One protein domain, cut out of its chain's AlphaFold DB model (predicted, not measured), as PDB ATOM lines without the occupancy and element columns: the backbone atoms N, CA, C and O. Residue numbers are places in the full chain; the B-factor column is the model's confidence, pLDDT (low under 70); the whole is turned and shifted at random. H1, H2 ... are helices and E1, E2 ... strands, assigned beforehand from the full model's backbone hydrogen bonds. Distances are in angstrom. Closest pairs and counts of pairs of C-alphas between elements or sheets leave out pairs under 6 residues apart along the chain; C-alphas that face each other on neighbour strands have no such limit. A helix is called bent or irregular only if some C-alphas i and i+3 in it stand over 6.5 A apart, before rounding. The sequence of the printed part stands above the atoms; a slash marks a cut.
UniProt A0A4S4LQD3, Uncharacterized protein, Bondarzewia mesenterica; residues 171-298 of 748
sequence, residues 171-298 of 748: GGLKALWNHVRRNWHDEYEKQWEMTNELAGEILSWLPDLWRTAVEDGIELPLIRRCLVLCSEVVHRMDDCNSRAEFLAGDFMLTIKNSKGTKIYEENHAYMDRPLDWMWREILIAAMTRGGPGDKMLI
ATOM      1  N   GLY A 171      59.792 106.392-104.641       98.06
ATOM      2  CA  GLY A 171      59.162 105.505-103.669       98.06
ATOM      3  C   GLY A 171      58.205 104.505-104.318       98.06
ATOM      4  O   GLY A 171      58.297 103.307-104.030       98.06
ATOM      5  N   GLY A 172      57.332 104.977-105.211       97.94
ATOM      6  CA  GLY A 172      56.377 104.151-105.952       97.94
ATOM      7  C   GLY A 172      57.068 103.181-106.910       97.94
ATOM      8  O   GLY A 172      56.774 101.987-106.877       97.94
ATOM      9  N   LEU A 173      58.086 103.631-107.653       97.62
ATOM     10  CA  LEU A 173      58.928 102.763-108.486       97.62
ATOM     11  C   LEU A 173      59.571 101.649-107.666       97.62
ATOM     12  O   LEU A 173      59.522 100.476-108.036       97.62
ATOM     13  N   LYS A 174      60.156 101.992-106.515       97.94
ATOM     14  CA  LYS A 174      60.760 101.001-105.623       97.94
ATOM     15  C   LYS A 174      59.719 100.014-105.091       97.94
ATOM     16  O   LYS A 174      60.041  98.838-104.910       97.94
ATOM     17  N   ALA A 175      58.499 100.463-104.802       97.62
ATOM     18  CA  ALA A 175      57.411  99.585-104.377       97.62
ATOM     19  C   ALA A 175      57.009  98.614-105.498       97.62
ATOM     20  O   ALA A 175      56.988  97.406-105.250       97.62
ATOM     21  N   LEU A 176      56.813  99.123-106.719       96.44
ATOM     22  CA  LEU A 176      56.500  98.341-107.914       96.44
ATOM     23  C   LEU A 176      57.581  97.288-108.193       96.44
ATOM     24  O   LEU A 176      57.279  96.098-108.243       96.44
ATOM     25  N   TRP A 177      58.853  97.689-108.248       97.06
ATOM     26  CA  TRP A 177      59.991  96.780-108.444       97.06
ATOM     27  C   TRP A 177      60.037  95.655-107.406       97.06
ATOM     28  O   TRP A 177      60.234  94.483-107.735       97.06
ATOM     29  N   ASN A 178      59.855  95.991-106.126       97.12
ATOM     30  CA  ASN A 178      59.840  94.989-105.061       97.12
ATOM     31  C   ASN A 178      58.644  94.042-105.177       97.12
ATOM     32  O   ASN A 178      58.766  92.872-104.809       97.12
ATOM     33  N   HIS A 179      57.503  94.545-105.645       96.44
ATOM     34  CA  HIS A 179      56.304  93.752-105.845       96.44
ATOM     35  C   HIS A 179      56.474  92.787-107.019       96.44
ATOM     36  O   HIS A 179      56.354  91.582-106.805       96.44
ATOM     37  N   VAL A 180      56.873  93.281-108.197       96.06
ATOM     38  CA  VAL A 180      57.154  92.446-109.376       96.06
ATOM     39  C   VAL A 180      58.184  91.376-109.031       96.06
ATOM     40  O   VAL A 180      57.964  90.204-109.296       96.06
ATOM     41  N   ARG A 181      59.269  91.718-108.327       96.00
ATOM     42  CA  ARG A 181      60.292  90.733-107.941       96.00
ATOM     43  C   ARG A 181      59.768  89.612-107.032       96.00
ATOM     44  O   ARG A 181      60.291  88.499-107.086       96.00
ATOM     45  N   ARG A 182      58.817  89.900-106.141       96.81
ATOM     46  CA  ARG A 182      58.288  88.915-105.176       96.81
ATOM     47  C   ARG A 182      57.144  88.099-105.762       96.81
ATOM     48  O   ARG A 182      57.102  86.892-105.549       96.81
ATOM     49  N   ASN A 183      56.268  88.765-106.503       94.56
ATOM     50  CA  ASN A 183      54.996  88.252-106.988       94.56
ATOM     51  C   ASN A 183      54.898  88.502-108.498       94.56
ATOM     52  O   ASN A 183      53.985  89.166-108.965       94.56
ATOM     53  N   TRP A 184      55.868  88.029-109.285       91.88
ATOM     54  CA  TRP A 184      55.864  88.322-110.726       91.88
ATOM     55  C   TRP A 184      54.747  87.576-111.473       91.88
ATOM     56  O   TRP A 184      54.211  88.072-112.463       91.88
ATOM     57  N   HIS A 185      54.403  86.373-110.999       89.44
ATOM     58  CA  HIS A 185      53.419  85.486-111.620       89.44
ATOM     59  C   HIS A 185      51.969  85.823-111.262       89.44
ATOM     60  O   HIS A 185      51.092  85.639-112.108       89.44
ATOM     61  N   ASP A 186      51.748  86.297-110.036       89.25
ATOM     62  CA  ASP A 186      50.439  86.516-109.418       89.25
ATOM     63  C   ASP A 186      50.238  88.019-109.137       89.25
ATOM     64  O   ASP A 186      51.189  88.789-109.166       89.25
ATOM     65  N   GLU A 187      49.011  88.468-108.860       91.62
ATOM     66  CA  GLU A 187      48.716  89.873-108.497       91.62
ATOM     67  C   GLU A 187      48.996  90.927-109.600       91.62
ATOM     68  O   GLU A 187      49.316  92.077-109.299       91.62
ATOM     69  N   TYR A 188      48.808  90.584-110.882       92.44
ATOM     70  CA  TYR A 188      48.944  91.540-112.000       92.44
ATOM     71  C   TYR A 188      48.073  92.797-111.827       92.44
ATOM     72  O   TYR A 188      48.526  93.897-112.126       92.44
ATOM     73  N   GLU A 189      46.868  92.647-111.270       93.06
ATOM     74  CA  GLU A 189      45.974  93.764-110.937       93.06
ATOM     75  C   GLU A 189      46.638  94.757-109.983       93.06
ATOM     76  O   GLU A 189      46.521  95.967-110.134       93.06
ATOM     77  N   LYS A 190      47.414  94.254-109.022       95.19
ATOM     78  CA  LYS A 190      48.109  95.103-108.062       95.19
ATOM     79  C   LYS A 190      49.323  95.794-108.674       95.19
ATOM     80  O   LYS A 190      49.609  96.938-108.335       95.19
ATOM     81  N   GLN A 191      50.032  95.115-109.577       94.81
ATOM     82  CA  GLN A 191      51.092  95.745-110.371       94.81
ATOM     83  C   GLN A 191      50.517  96.891-111.210       94.81
ATOM     84  O   GLN A 191      51.071  97.986-111.218       94.81
ATOM     85  N   TRP A 192      49.370  96.651-111.844       94.06
ATOM     86  CA  TRP A 192      48.635  97.644-112.616       94.06
ATOM     87  C   TRP A 192      48.171  98.836-111.773       94.06
ATOM     88  O   TRP A 192      48.372  99.978-112.176       94.06
ATOM     89  N   GLU A 193      47.620  98.602-110.579       94.56
ATOM     90  CA  GLU A 193      47.249  99.666-109.635       94.56
ATOM     91  C   GLU A 193      48.448 100.564-109.290       94.56
ATOM     92  O   GLU A 193      48.349 101.781-109.419       94.56
ATOM     93  N   MET A 194      49.600  99.985-108.931       96.81
ATOM     94  CA  MET A 194      50.815 100.758-108.613       96.81
ATOM     95  C   MET A 194      51.321 101.564-109.814       96.81
ATOM     96  O   MET A 194      51.754 102.708-109.678       96.81
ATOM     97  N   THR A 195      51.260 100.964-110.999       95.12
ATOM     98  CA  THR A 195      51.603 101.614-112.262       95.12
ATOM     99  C   THR A 195      50.675 102.798-112.554       95.12
ATOM    100  O   THR A 195      51.150 103.880-112.899       95.12
ATOM    101  N   ASN A 196      49.367 102.636-112.346       94.38
ATOM    102  CA  ASN A 196      48.380 103.702-112.521       94.38
ATOM    103  C   ASN A 196      48.529 104.823-111.493       94.38
ATOM    104  O   ASN A 196      48.291 105.980-111.826       94.38
ATOM    105  N   GLU A 197      48.926 104.509-110.260       96.31
ATOM    106  CA  GLU A 197      49.230 105.521-109.244       96.31
ATOM    107  C   GLU A 197      50.415 106.399-109.678       96.31
ATOM    108  O   GLU A 197      50.315 107.626-109.636       96.31
ATOM    109  N   LEU A 198      51.498 105.787-110.173       97.12
ATOM    110  CA  LEU A 198      52.666 106.502-110.702       97.12
ATOM    111  C   LEU A 198      52.315 107.359-111.927       97.12
ATOM    112  O   LEU A 198      52.647 108.546-111.974       97.12
ATOM    113  N   ALA A 199      51.622 106.774-112.907       95.56
ATOM    114  CA  ALA A 199      51.191 107.484-114.107       95.56
ATOM    115  C   ALA A 199      50.230 108.633-113.763       95.56
ATOM    116  O   ALA A 199      50.403 109.755-114.239       95.56
ATOM    117  N   GLY A 200      49.266 108.390-112.871       95.62
ATOM    118  CA  GLY A 200      48.322 109.392-112.386       95.62
ATOM    119  C   GLY A 200      49.011 110.567-111.692       95.62
ATOM    120  O   GLY A 200      48.642 111.718-111.939       95.62
ATOM    121  N   GLU A 201      50.047 110.308-110.888       97.88
ATOM    122  CA  GLU A 201      50.862 111.367-110.288       97.88
ATOM    123  C   GLU A 201      51.526 112.229-111.372       97.88
ATOM    124  O   GLU A 201      51.331 113.449-111.375       97.88
ATOM    125  N   ILE A 202      52.226 111.614-112.336       97.75
ATOM    126  CA  ILE A 202      52.885 112.334-113.439       97.75
ATOM    127  C   ILE A 202      51.867 113.177-114.216       97.75
ATOM    128  O   ILE A 202      52.060 114.382-114.381       97.75
ATOM    129  N   LEU A 203      50.757 112.578-114.652       96.19
ATOM    130  CA  LEU A 203      49.730 113.250-115.453       96.19
ATOM    131  C   LEU A 203      49.058 114.401-114.707       96.19
ATOM    132  O   LEU A 203      48.741 115.421-115.315       96.19
ATOM    133  N   SER A 204      48.867 114.273-113.393       96.62
ATOM    134  CA  SER A 204      48.341 115.365-112.570       96.62
ATOM    135  C   SER A 204      49.329 116.529-112.424       96.62
ATOM    136  O   SER A 204      48.905 117.673-112.246       96.62
ATOM    137  N   TRP A 205      50.632 116.255-112.552       98.00
ATOM    138  CA  TRP A 205      51.706 117.239-112.427       98.00
ATOM    139  C   TRP A 205      51.953 118.018-113.727       98.00
ATOM    140  O   TRP A 205      52.191 119.230-113.692       98.00
ATOM    141  N   LEU A 206      51.820 117.358-114.886       97.62
ATOM    142  CA  LEU A 206      52.043 117.945-116.216       97.62
ATOM    143  C   LEU A 206      51.327 119.295-116.459       97.62
ATOM    144  O   LEU A 206      51.983 120.212-116.960       97.62
ATOM    145  N   PRO A 207      50.045 119.504-116.088       97.44
ATOM    146  CA  PRO A 207      49.384 120.797-116.260       97.44
ATOM    147  C   PRO A 207      50.073 121.959-115.536       97.44
ATOM    148  O   PRO A 207      50.089 123.081-116.044       97.44
ATOM    149  N   ASP A 208      50.626 121.719-114.347       97.06
ATOM    150  CA  ASP A 208      51.297 122.759-113.567       97.06
ATOM    151  C   ASP A 208      52.700 123.055-114.102       97.06
ATOM    152  O   ASP A 208      53.112 124.224-114.129       97.06
ATOM    153  N   LEU A 209      53.387 122.027-114.609       97.50
ATOM    154  CA  LEU A 209      54.648 122.186-115.329       97.50
ATOM    155  C   LEU A 209      54.451 123.007-116.610       97.50
ATOM    156  O   LEU A 209      55.164 123.992-116.813       97.50
ATOM    157  N   TRP A 210      53.439 122.672-117.419       97.19
ATOM    158  CA  TRP A 210      53.135 123.384-118.663       97.19
ATOM    159  C   TRP A 210      52.838 124.863-118.417       97.19
ATOM    160  O   TRP A 210      53.465 125.723-119.030       97.19
ATOM    161  N   ARG A 211      51.935 125.191-117.481       96.00
ATOM    162  CA  ARG A 211      51.588 126.598-117.199       96.00
ATOM    163  C   ARG A 211      52.809 127.399-116.763       96.00
ATOM    164  O   ARG A 211      53.037 128.505-117.250       96.00
ATOM    165  N   THR A 212      53.630 126.817-115.890       95.75
ATOM    166  CA  THR A 212      54.820 127.506-115.382       95.75
ATOM    167  C   THR A 212      55.881 127.704-116.473       95.75
ATOM    168  O   THR A 212      56.558 128.733-116.493       95.75
ATOM    169  N   ALA A 213      56.008 126.767-117.413       95.25
ATOM    170  CA  ALA A 213      57.015 126.814-118.469       95.25
ATOM    171  C   ALA A 213      56.587 127.587-119.726       95.25
ATOM    172  O   ALA A 213      57.400 128.279-120.334       95.25
ATOM    173  N   VAL A 214      55.323 127.481-120.125       94.44
ATOM    174  CA  VAL A 214      54.831 128.018-121.400       94.44
ATOM    175  C   VAL A 214      54.123 129.349-121.186       94.44
ATOM    176  O   VAL A 214      54.533 130.351-121.775       94.44
ATOM    177  N   GLU A 215      53.129 129.410-120.290       93.25
ATOM    178  CA  GLU A 215      52.397 130.659-120.023       93.25
ATOM    179  C   GLU A 215      53.280 131.670-119.303       93.25
ATOM    180  O   GLU A 215      53.424 132.817-119.726       93.25
ATOM    181  N   ASP A 216      53.906 131.236-118.213       92.00
ATOM    182  CA  ASP A 216      54.757 132.112-117.420       92.00
ATOM    183  C   ASP A 216      56.189 132.143-117.951       92.00
ATOM    184  O   ASP A 216      56.852 133.183-117.926       92.00
ATOM    185  N   GLY A 217      56.650 130.991-118.451       90.81
ATOM    186  CA  GLY A 217      58.044 130.620-118.730       90.81
ATOM    187  C   GLY A 217      59.043 131.196-117.759       90.81
ATOM    188  O   GLY A 217      59.951 131.971-118.074       90.81
ATOM    189  N   ILE A 218      58.809 130.762-116.538       90.88
ATOM    190  CA  ILE A 218      59.655 130.944-115.385       90.88
ATOM    191  C   ILE A 218      60.305 129.581-115.112       90.88
ATOM    192  O   ILE A 218      59.680 128.544-115.318       90.88
ATOM    193  N   GLU A 219      61.561 129.579-114.660       92.12
ATOM    194  CA  GLU A 219      62.287 128.365-114.249       92.12
ATOM    195  C   GLU A 219      62.317 127.213-115.279       92.12
ATOM    196  O   GLU A 219      62.239 126.040-114.913       92.12
ATOM    197  N   LEU A 220      62.498 127.512-116.573       92.81
ATOM    198  CA  LEU A 220      62.673 126.481-117.613       92.81
ATOM    199  C   LEU A 220      63.699 125.381-117.237       92.81
ATOM    200  O   LEU A 220      63.406 124.210-117.482       92.81
ATOM    201  N   PRO A 221      64.853 125.682-116.592       92.62
ATOM    202  CA  PRO A 221      65.781 124.642-116.140       92.62
ATOM    203  C   PRO A 221      65.191 123.685-115.094       92.62
ATOM    204  O   PRO A 221      65.474 122.488-115.137       92.62
ATOM    205  N   LEU A 222      64.366 124.183-114.164       95.56
ATOM    206  CA  LEU A 222      63.690 123.342-113.172       95.56
ATOM    207  C   LEU A 222      62.646 122.455-113.848       95.56
ATOM    208  O   LEU A 222      62.627 121.254-113.600       95.56
ATOM    209  N   ILE A 223      61.832 123.021-114.742       96.44
ATOM    210  CA  ILE A 223      60.816 122.254-115.473       96.44
ATOM    211  C   ILE A 223      61.469 121.157-116.315       96.44
ATOM    212  O   ILE A 223      61.015 120.016-116.297       96.44
ATOM    213  N   ARG A 224      62.581 121.465-116.994       94.62
ATOM    214  CA  ARG A 224      63.376 120.465-117.716       94.62
ATOM    215  C   ARG A 224      63.780 119.310-116.796       94.62
ATOM    216  O   ARG A 224      63.642 118.157-117.188       94.62
ATOM    217  N   ARG A 225      64.248 119.592-115.574       95.88
ATOM    218  CA  ARG A 225      64.582 118.547-114.588       95.88
ATOM    219  C   ARG A 225      63.359 117.723-114.173       95.88
ATOM    220  O   ARG A 225      63.495 116.512-114.036       95.88
ATOM    221  N   CYS A 226      62.193 118.350-114.000       97.88
ATOM    222  CA  CYS A 226      60.940 117.640-113.724       97.88
ATOM    223  C   CYS A 226      60.587 116.666-114.854       97.88
ATOM    224  O   CYS A 226      60.264 115.516-114.584       97.88
ATOM    225  N   LEU A 227      60.699 117.089-116.113       96.88
ATOM    226  CA  LEU A 227      60.352 116.231-117.247       96.88
ATOM    227  C   LEU A 227      61.353 115.114-117.496       96.88
ATOM    228  O   LEU A 227      60.931 114.016-117.839       96.88
ATOM    229  N   VAL A 228      62.650 115.352-117.271       95.69
ATOM    230  CA  VAL A 228      63.648 114.267-117.280       95.69
ATOM    231  C   VAL A 228      63.269 113.208-116.251       95.69
ATOM    232  O   VAL A 228      63.238 112.030-116.586       95.69
ATOM    233  N   LEU A 229      62.909 113.621-115.031       97.38
ATOM    234  CA  LEU A 229      62.434 112.700-114.003       97.38
ATOM    235  C   LEU A 229      61.179 111.936-114.461       97.38
ATOM    236  O   LEU A 229      61.136 110.722-114.306       97.38
ATOM    237  N   CYS A 230      60.180 112.609-115.041       97.81
ATOM    238  CA  CYS A 230      58.983 111.935-115.550       97.81
ATOM    239  C   CYS A 230      59.320 110.894-116.631       97.81
ATOM    240  O   CYS A 230      58.856 109.762-116.536       97.81
ATOM    241  N   SER A 231      60.157 111.245-117.613       95.94
ATOM    242  CA  SER A 231      60.604 110.323-118.665       95.94
ATOM    243  C   SER A 231      61.410 109.146-118.101       95.94
ATOM    244  O   SER A 231      61.187 108.008-118.501       95.94
ATOM    245  N   GLU A 232      62.307 109.385-117.140       96.19
ATOM    246  CA  GLU A 232      63.054 108.318-116.459       96.19
ATOM    247  C   GLU A 232      62.129 107.365-115.700       96.19
ATOM    248  O   GLU A 232      62.350 106.154-115.713       96.19
ATOM    249  N   VAL A 233      61.100 107.894-115.030       96.62
ATOM    250  CA  VAL A 233      60.129 107.074-114.301       96.62
ATOM    251  C   VAL A 233      59.337 106.205-115.268       96.62
ATOM    252  O   VAL A 233      59.258 105.002-115.045       96.62
ATOM    253  N   VAL A 234      58.828 106.780-116.359       95.00
ATOM    254  CA  VAL A 234      58.089 106.047-117.397       95.00
ATOM    255  C   VAL A 234      58.943 104.938-118.016       95.00
ATOM    256  O   VAL A 234      58.511 103.790-118.053       95.00
ATOM    257  N   HIS A 235      60.192 105.233-118.386       93.44
ATOM    258  CA  HIS A 235      61.099 104.221-118.930       93.44
ATOM    259  C   HIS A 235      61.388 103.098-117.923       93.44
ATOM    260  O   HIS A 235      61.321 101.919-118.256       93.44
ATOM    261  N   ARG A 236      61.620 103.439-116.649       95.25
ATOM    262  CA  ARG A 236      61.830 102.431-115.600       95.25
ATOM    263  C   ARG A 236      60.587 101.604-115.305       95.25
ATOM    264  O   ARG A 236      60.747 100.481-114.834       95.25
ATOM    265  N   MET A 237      59.384 102.149-115.492       94.25
ATOM    266  CA  MET A 237      58.132 101.397-115.366       94.25
ATOM    267  C   MET A 237      58.025 100.343-116.467       94.25
ATOM    268  O   MET A 237      57.689  99.201-116.156       94.25
ATOM    269  N   ASP A 238      58.386 100.696-117.701       91.81
ATOM    270  CA  ASP A 238      58.455  99.761-118.831       91.81
ATOM    271  C   ASP A 238      59.490  98.644-118.572       91.81
ATOM    272  O   ASP A 238      59.189  97.452-118.650       91.81
ATOM    273  N   ASP A 239      60.671  99.014-118.065       93.12
ATOM    274  CA  ASP A 239      61.755  98.078-117.730       93.12
ATOM    275  C   ASP A 239      61.484  97.196-116.492       93.12
ATOM    276  O   ASP A 239      62.256  96.277-116.188       93.12
ATOM    277  N   CYS A 240      60.396  97.429-115.743       91.62
ATOM    278  CA  CYS A 240      60.077  96.632-114.552       91.62
ATOM    279  C   CYS A 240      59.785  95.159-114.873       91.62
ATOM    280  O   CYS A 240      59.711  94.359-113.940       91.62
ATOM    281  N   ASN A 241      59.594  94.792-116.149       88.38
ATOM    282  CA  ASN A 241      59.094  93.480-116.571       88.38
ATOM    283  C   ASN A 241      57.772  93.112-115.868       88.38
ATOM    284  O   ASN A 241      57.532  91.950-115.523       88.38
ATOM    285  N   SER A 242      56.922  94.109-115.599       88.06
ATOM    286  CA  SER A 242      55.572  93.843-115.109       88.06
ATOM    287  C   SER A 242      54.787  93.093-116.183       88.06
ATOM    288  O   SER A 242      54.927  93.356-117.374       88.06
ATOM    289  N   ARG A 243      53.946  92.143-115.762       86.00
ATOM    290  CA  ARG A 243      53.022  91.458-116.679       86.00
ATOM    291  C   ARG A 243      51.834  92.321-117.082       86.00
ATOM    292  O   ARG A 243      51.169  91.991-118.059       86.00
ATOM    293  N   ALA A 244      51.537  93.366-116.314       82.31
ATOM    294  CA  ALA A 244      50.582  94.368-116.738       82.31
ATOM    295  C   ALA A 244      51.260  95.175-117.847       82.31
ATOM    296  O   ALA A 244      52.228  95.883-117.575       82.31
ATOM    297  N   GLU A 245      50.806  95.008-119.092       77.00
ATOM    298  CA  GLU A 245      51.313  95.786-120.220       77.00
ATOM    299  C   GLU A 245      51.122  97.269-119.897       77.00
ATOM    300  O   GLU A 245      50.006  97.783-119.920       77.00
ATOM    301  N   PHE A 246      52.212  97.952-119.549       72.62
ATOM    302  CA  PHE A 246      52.194  99.363-119.168       72.62
ATOM    303  C   PHE A 246      51.588 100.229-120.277       72.62
ATOM    304  O   PHE A 246      50.803 101.142-120.019       72.62
ATOM    305  N   LEU A 247      51.891  99.868-121.522       71.25
ATOM    306  CA  LEU A 247      51.361 100.520-122.707       71.25
ATOM    307  C   LEU A 247      49.840 100.333-122.849       71.25
ATOM    308  O   LEU A 247      49.197 101.152-123.479       71.25
ATOM    309  N   ALA A 248      49.196  99.355-122.210       75.81
ATOM    310  CA  ALA A 248      47.733  99.240-122.264       75.81
ATOM    311  C   ALA A 248      46.995 100.322-121.437       75.81
ATOM    312  O   ALA A 248      45.766 100.297-121.346       75.81
ATOM    313  N   GLY A 249      47.736 101.247-120.810       78.25
ATOM    314  CA  GLY A 249      47.247 102.371-120.012       78.25
ATOM    315  C   GLY A 249      46.283 103.278-120.756       78.25
ATOM    316  O   GLY A 249      46.694 104.083-121.584       78.25
ATOM    317  N   ASP A 250      45.007 103.207-120.393       86.94
ATOM    318  CA  ASP A 250      44.009 104.182-120.808       86.94
ATOM    319  C   ASP A 250      44.013 105.383-119.854       86.94
ATOM    320  O   ASP A 250      43.236 105.457-118.895       86.94
ATOM    321  N   PHE A 251      44.929 106.318-120.097       91.75
ATOM    322  CA  PHE A 251      44.993 107.544-119.322       91.75
ATOM    323  C   PHE A 251      44.288 108.699-120.029       91.75
ATOM    324  O   PHE A 251      44.429 108.914-121.230       91.75
ATOM    325  N   MET A 252      43.560 109.504-119.259       94.44
ATOM    326  CA  MET A 252      42.967 110.746-119.748       94.44
ATOM    327  C   MET A 252      43.793 111.930-119.253       94.44
ATOM    328  O   MET A 252      43.914 112.144-118.044       94.44
ATOM    329  N   LEU A 253      44.305 112.739-120.180       95.75
ATOM    330  CA  LEU A 253      44.977 113.992-119.852       95.75
ATOM    331  C   LEU A 253      44.237 115.173-120.469       95.75
ATOM    332  O   LEU A 253      43.994 115.230-121.671       95.75
ATOM    333  N   THR A 254      43.930 116.169-119.639       97.00
ATOM    334  CA  THR A 254      43.431 117.465-120.104       97.00
ATOM    335  C   THR A 254      44.270 118.580-119.510       97.00
ATOM    336  O   THR A 254      44.226 118.829-118.301       97.00
ATOM    337  N   ILE A 255      44.973 119.317-120.363       96.81
ATOM    338  CA  ILE A 255      45.683 120.526-119.958       96.81
ATOM    339  C   ILE A 255      44.840 121.729-120.368       96.81
ATOM    340  O   ILE A 255      44.351 121.842-121.495       96.81
ATOM    341  N   LYS A 256      44.636 122.630-119.404       97.50
ATOM    342  CA  LYS A 256      43.902 123.883-119.587       97.50
ATOM    343  C   LYS A 256      44.797 125.061-119.261       97.50
ATOM    344  O   LYS A 256      45.466 125.045-118.222       97.50
ATOM    345  N   ASN A 257      44.723 126.095-120.086       95.69
ATOM    346  CA  ASN A 257      45.397 127.364-119.849       95.69
ATOM    347  C   ASN A 257      44.799 128.109-118.632       95.69
ATOM    348  O   ASN A 257      43.790 127.691-118.051       95.69
ATOM    349  N   SER A 258      45.387 129.241-118.248       94.31
ATOM    350  CA  SER A 258      44.934 130.073-117.124       94.31
ATOM    351  C   SER A 258      43.513 130.633-117.295       94.31
ATOM    352  O   SER A 258      42.904 131.081-116.324       94.31
ATOM    353  N   LYS A 259      42.982 130.631-118.524       95.38
ATOM    354  CA  LYS A 259      41.613 131.052-118.869       95.38
ATOM    355  C   LYS A 259      40.617 129.886-118.848       95.38
ATOM    356  O   LYS A 259      39.433 130.097-119.088       95.38
ATOM    357  N   GLY A 260      41.080 128.666-118.575       95.88
ATOM    358  CA  GLY A 260      40.268 127.452-118.590       95.88
ATOM    359  C   GLY A 260      40.021 126.865-119.984       95.88
ATOM    360  O   GLY A 260      39.302 125.872-120.088       95.88
ATOM    361  N   THR A 261      40.610 127.432-121.041       96.31
ATOM    362  CA  THR A 261      40.568 126.866-122.397       96.31
ATOM    363  C   THR A 261      41.406 125.593-122.431       96.31
ATOM    364  O   THR A 261      42.538 125.594-121.944       96.31
ATOM    365  N   LYS A 262      40.856 124.513-122.991       95.94
ATOM    366  CA  LYS A 262      41.613 123.282-123.237       95.94
ATOM    367  C   LYS A 262      42.631 123.538-124.348       95.94
ATOM    368  O   LYS A 262      42.267 124.110-125.368       95.94
ATOM    369  N   ILE A 263      43.873 123.144-124.113       95.44
ATOM    370  CA  ILE A 263      44.982 123.267-125.077       95.44
ATOM    371  C   ILE A 263      45.549 121.904-125.474       95.44
ATOM    372  O   ILE A 263      46.169 121.767-126.514       95.44
ATOM    373  N   TYR A 264      45.322 120.899-124.633       95.19
ATOM    374  CA  TYR A 264      45.665 119.516-124.888       95.19
ATOM    375  C   TYR A 264      44.572 118.662-124.274       95.19
ATOM    376  O   TYR A 264      44.203 118.856-123.108       95.19
ATOM    377  N   GLU A 265      44.042 117.746-125.062       94.88
ATOM    378  CA  GLU A 265      43.098 116.742-124.611       94.88
ATOM    379  C   GLU A 265      43.407 115.465-125.365       94.88
ATOM    380  O   GLU A 265      43.334 115.424-126.590       94.88
ATOM    381  N   GLU A 266      43.759 114.434-124.618       92.12
ATOM    382  CA  GLU A 266      43.932 113.108-125.170       92.12
ATOM    383  C   GLU A 266      43.227 112.115-124.258       92.12
ATOM    384  O   GLU A 266      43.480 112.044-123.050       92.12
ATOM    385  N   ASN A 267      42.290 111.397-124.867       90.12
ATOM    386  CA  ASN A 267      41.632 110.254-124.266       90.12
ATOM    387  C   ASN A 267      42.447 109.032-124.684       90.12
ATOM    388  O   ASN A 267      42.793 108.935-125.861       90.12
ATOM    389  N   HIS A 268      42.731 108.111-123.765       88.88
ATOM    390  CA  HIS A 268      43.531 106.918-124.054       88.88
ATOM    391  C   HIS A 268      45.007 107.222-124.387       88.88
ATOM    392  O   HIS A 268      45.599 106.618-125.279       88.88
ATOM    393  N   ALA A 269      45.610 108.182-123.679       84.00
ATOM    394  CA  ALA A 269      46.990 108.599-123.889       84.00
ATOM    395  C   ALA A 269      47.997 107.597-123.298       84.00
ATOM    396  O   ALA A 269      48.038 107.393-122.085       84.00
ATOM    397  N   TYR A 270      48.889 107.065-124.135       89.94
ATOM    398  CA  TYR A 270      50.131 106.432-123.675       89.94
ATOM    399  C   TYR A 270      51.029 107.490-123.036       89.94
ATOM    400  O   TYR A 270      51.197 108.552-123.624       89.94
ATOM    401  N   MET A 271      51.658 107.208-121.893       91.06
ATOM    402  CA  MET A 271      52.445 108.195-121.131       91.06
ATOM    403  C   MET A 271      53.540 108.915-121.935       91.06
ATOM    404  O   MET A 271      53.798 110.097-121.692       91.06
ATOM    405  N   ASP A 272      54.146 108.239-122.911       89.88
ATOM    406  CA  ASP A 272      55.182 108.828-123.765       89.88
ATOM    407  C   ASP A 272      54.647 109.991-124.604       89.88
ATOM    408  O   ASP A 272      55.332 110.994-124.796       89.88
ATOM    409  N   ARG A 273      53.389 109.917-125.054       89.19
ATOM    410  CA  ARG A 273      52.805 110.915-125.955       89.19
ATOM    411  C   ARG A 273      52.579 112.275-125.279       89.19
ATOM    412  O   ARG A 273      53.071 113.266-125.825       89.19
ATOM    413  N   PRO A 274      51.953 112.373-124.090       93.12
ATOM    414  CA  PRO A 274      51.908 113.610-123.322       93.12
ATOM    415  C   PRO A 274      53.275 114.170-122.941       93.12
ATOM    416  O   PRO A 274      53.449 115.390-122.936       93.12
ATOM    417  N   LEU A 275      54.241 113.310-122.602       94.25
ATOM    418  CA  LEU A 275      55.588 113.757-122.244       94.25
ATOM    419  C   LEU A 275      56.318 114.344-123.450       94.25
ATOM    420  O   LEU A 275      56.901 115.422-123.344       94.25
ATOM    421  N   ASP A 276      56.237 113.690-124.603       89.62
ATOM    422  CA  ASP A 276      56.790 114.200-125.849       89.62
ATOM    423  C   ASP A 276      56.154 115.532-126.263       89.62
ATOM    424  O   ASP A 276      56.860 116.471-126.649       89.62
ATOM    425  N   TRP A 277      54.821 115.630-126.170       92.56
ATOM    426  CA  TRP A 277      54.101 116.878-126.422       92.56
ATOM    427  C   TRP A 277      54.596 117.981-125.482       92.56
ATOM    428  O   TRP A 277      54.945 119.073-125.929       92.56
ATOM    429  N   MET A 278      54.749 117.682-124.191       95.44
ATOM    430  CA  MET A 278      55.266 118.635-123.209       95.44
ATOM    431  C   MET A 278      56.686 119.110-123.543       95.44
ATOM    432  O   MET A 278      56.998 120.300-123.438       95.44
ATOM    433  N   TRP A 279      57.558 118.192-123.961       94.44
ATOM    434  CA  TRP A 279      58.916 118.524-124.379       94.44
ATOM    435  C   TRP A 279      58.932 119.473-125.581       94.44
ATOM    436  O   TRP A 279      59.709 120.434-125.586       94.44
ATOM    437  N   ARG A 280      58.050 119.246-126.563       91.31
ATOM    438  CA  ARG A 280      57.860 120.133-127.722       91.31
ATOM    439  C   ARG A 280      57.430 121.534-127.289       91.31
ATOM    440  O   ARG A 280      58.081 122.507-127.666       91.31
ATOM    441  N   GLU A 281      56.387 121.626-126.467       93.94
ATOM    442  CA  GLU A 281      55.840 122.892-125.965       93.94
ATOM    443  C   GLU A 281      56.906 123.759-125.287       93.94
ATOM    444  O   GLU A 281      57.036 124.955-125.554       93.94
ATOM    445  N   ILE A 282      57.707 123.143-124.420       93.06
ATOM    446  CA  ILE A 282      58.723 123.840-123.630       93.06
ATOM    447  C   ILE A 282      59.905 124.261-124.484       93.06
ATOM    448  O   ILE A 282      60.431 125.355-124.285       93.06
ATOM    449  N   LEU A 283      60.324 123.422-125.431       91.19
ATOM    450  CA  LEU A 283      61.395 123.769-126.358       91.19
ATOM    451  C   LEU A 283      61.014 125.005-127.177       91.19
ATOM    452  O   LEU A 283      61.789 125.957-127.267       91.19
ATOM    453  N   ILE A 284      59.794 125.024-127.708       91.75
ATOM    454  CA  ILE A 284      59.286 126.149-128.492       91.75
ATOM    455  C   ILE A 284      59.155 127.390-127.609       91.75
ATOM    456  O   ILE A 284      59.662 128.453-127.969       91.75
ATOM    457  N   ALA A 285      58.575 127.260-126.414       92.19
ATOM    458  CA  ALA A 285      58.486 128.362-125.460       92.19
ATOM    459  C   ALA A 285      59.869 128.922-125.080       92.19
ATOM    460  O   ALA A 285      60.037 130.141-125.009       92.19
ATOM    461  N   ALA A 286      60.881 128.071-124.896       91.00
ATOM    462  CA  ALA A 286      62.252 128.495-124.625       91.00
ATOM    463  C   ALA A 286      62.853 129.278-125.804       91.00
ATOM    464  O   ALA A 286      63.450 130.338-125.599       91.00
ATOM    465  N   MET A 287      62.638 128.807-127.037       89.56
ATOM    466  CA  MET A 287      63.117 129.478-128.249       89.56
ATOM    467  C   MET A 287      62.469 130.848-128.457       89.56
ATOM    468  O   MET A 287      63.169 131.805-128.784       89.56
ATOM    469  N   THR A 288      61.163 130.991-128.193       89.31
ATOM    470  CA  THR A 288      60.488 132.305-128.290       89.31
ATOM    471  C   THR A 288      61.069 133.364-127.355       89.31
ATOM    472  O   THR A 288      60.878 134.559-127.571       89.31
ATOM    473  N   ARG A 289      61.790 132.938-126.316       87.31
ATOM    474  CA  ARG A 289      62.381 133.806-125.292       87.31
ATOM    475  C   ARG A 289      63.873 134.053-125.518       87.31
ATOM    476  O   ARG A 289      64.535 134.568-124.623       87.31
ATOM    477  N   GLY A 290      64.406 133.664-126.678       85.88
ATOM    478  CA  GLY A 290      65.831 133.789-126.989       85.88
ATOM    479  C   GLY A 290      66.716 132.819-126.204       85.88
ATOM    480  O   GLY A 290      67.930 133.006-126.147       85.88
ATOM    481  N   GLY A 291      66.130 131.788-125.583       82.25
ATOM    482  CA  GLY A 291      66.908 130.705-124.996       82.25
ATOM    483  C   GLY A 291      67.707 129.978-126.082       82.25
ATOM    484  O   GLY A 291      67.263 129.931-127.233       82.25
ATOM    485  N   PRO A 292      68.878 129.400-125.750       75.88
ATOM    486  CA  PRO A 292      69.590 128.559-126.695       75.88
ATOM    487  C   PRO A 292      68.645 127.434-127.121       75.88
ATOM    488  O   PRO A 292      68.211 126.634-126.290       75.88
ATOM    489  N   GLY A 293      68.311 127.401-128.413       64.31
ATOM    490  CA  GLY A 293      67.635 126.278-129.058       64.31
ATOM    491  C   GLY A 293      68.603 125.108-129.153       64.31
ATOM    492  O   GLY A 293      69.006 124.719-130.245       64.31
ATOM    493  N   ASP A 294      69.067 124.638-127.994       59.38
ATOM    494  CA  ASP A 294      69.987 123.521-127.885       59.38
ATOM    495  C   ASP A 294      69.369 122.305-128.582       59.38
ATOM    496  O   ASP A 294      68.152 122.247-128.779       59.38
ATOM    497  N   LYS A 295      70.210 121.344-128.972       60.44
ATOM    498  CA  LYS A 295      69.883 120.175-129.814       60.44
ATOM    499  C   LYS A 295      68.935 119.168-129.137       60.44
ATOM    500  O   LYS A 295      69.103 117.959-129.276       60.44
ATOM    501  N   MET A 296      67.970 119.635-128.354       54.88
ATOM    502  CA  MET A 296      66.948 118.821-127.733       54.88
ATOM    503  C   MET A 296      66.146 118.115-128.825       54.88
ATOM    504  O   MET A 296      65.622 118.732-129.755       54.88
ATOM    505  N   LEU A 297      66.117 116.789-128.710       55.09
ATOM    506  CA  LEU A 297      65.407 115.873-129.586       55.09
ATOM    507  C   LEU A 297      63.925 116.248-129.631       55.09
ATOM    508  O   LEU A 297      63.169 115.986-128.704       55.09
ATOM    509  N   ILE A 298      63.498 116.853-130.735       55.34
ATOM    510  CA  ILE A 298      62.077 116.973-131.050       55.34
ATOM    511  C   ILE A 298      61.586 115.567-131.402       55.34
ATOM    512  O   ILE A 298      62.061 115.001-132.392       55.34
TER     513      ILE A 298
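Overview. This is residues 171 to 298 of the 748 residues of an uncharacterized protein of Bondarzewia mesenterica (UniProt A0A4S4LQD3). This is an elongated bundle of helices with a two-stranded ribbon along one side: the long, gently bent H2 lies alongside H1 at one end and H3 beyond it, and H4 packs on H3 and the far arm of H2. The hairpin E1 and E2 covers part of H2 and the beginning of H4. The printed part has 128 residues, with four named helices and two named strands in the order H1 H2 H3 E1 E2 H4; the sheet, E1 - E2, is antiparallel and the class is mostly helix. It is compact, with a radius of gyration of the C-alphas of 16.1 A and spans of 52 by 30 by 22 A.

Arrangement. Begin at the sheet, where E1, residues 251 to 256, and E2, residues 262 to 269, form an antiparallel hairpin; look for N 255 and O 264 at 2.9 A and N 266 and O 253 at 3.1 A, both within hydrogen-bond range. Next find H2, residues 188 to 215, assigned as one helix by its hydrogen bonds but bent: C-alphas 204 and 207 are 6.6 A apart, and its arms H2a, residues 188 to 204, and H2b, residues 207 to 215, stand at a shallow tilt of 28 degrees. The closest C-alphas of H2b and E1 are those of Pro 207 and Ile 255, 5.2 A apart. H4, residues 272 to 288, is near E2, and it touches H2b with residues 278 to 285 alone, closest at the C-alphas of Val 214 and Ala 285, 5.5 A, the same way at a shallow tilt of 22 degrees. H3, residues 220 to 238, touches H4, closest at the C-alphas of Ser 231 and Leu 275, 7.1 A, opposite ways at a shallow tilt of 16 degrees. H2b and H3 form a helical hairpin, at a tilt of 36 degrees, only just steep. H1, residues 171 to 182, forms another with H2a, closest at the C-alphas of Leu 176 and Met 194, 6.2 A. H1 and H4 are apart. In H1, H2a, H2b, H3 and H4 every O i to N i+4 pair is within hydrogen-bond range.

Along the chain. Find C-alpha 171 at (59.162, 105.505, -103.669), where H1 begins its 16.7 A. H2a spans 23.8 A and H2b 11.0 A; H3 runs 27.1 A. E1 spans 16.4 A from C-alpha 251 at (44.993, 107.544, -119.322), and E2 15.7 A. H4 runs 24.5 A to C-alpha 288 at (60.488, 132.305, -128.290).

Size, cuts and confidence. The two C-alphas farthest apart are those of Asp 186 and Gly 290, 52.7 A. The printed part has no cut, and the link from H3 to E1, residues 239 to 250, is long. Look to residues 293 to 298 for pLDDT under 70; the mean of the printed part is 91.3.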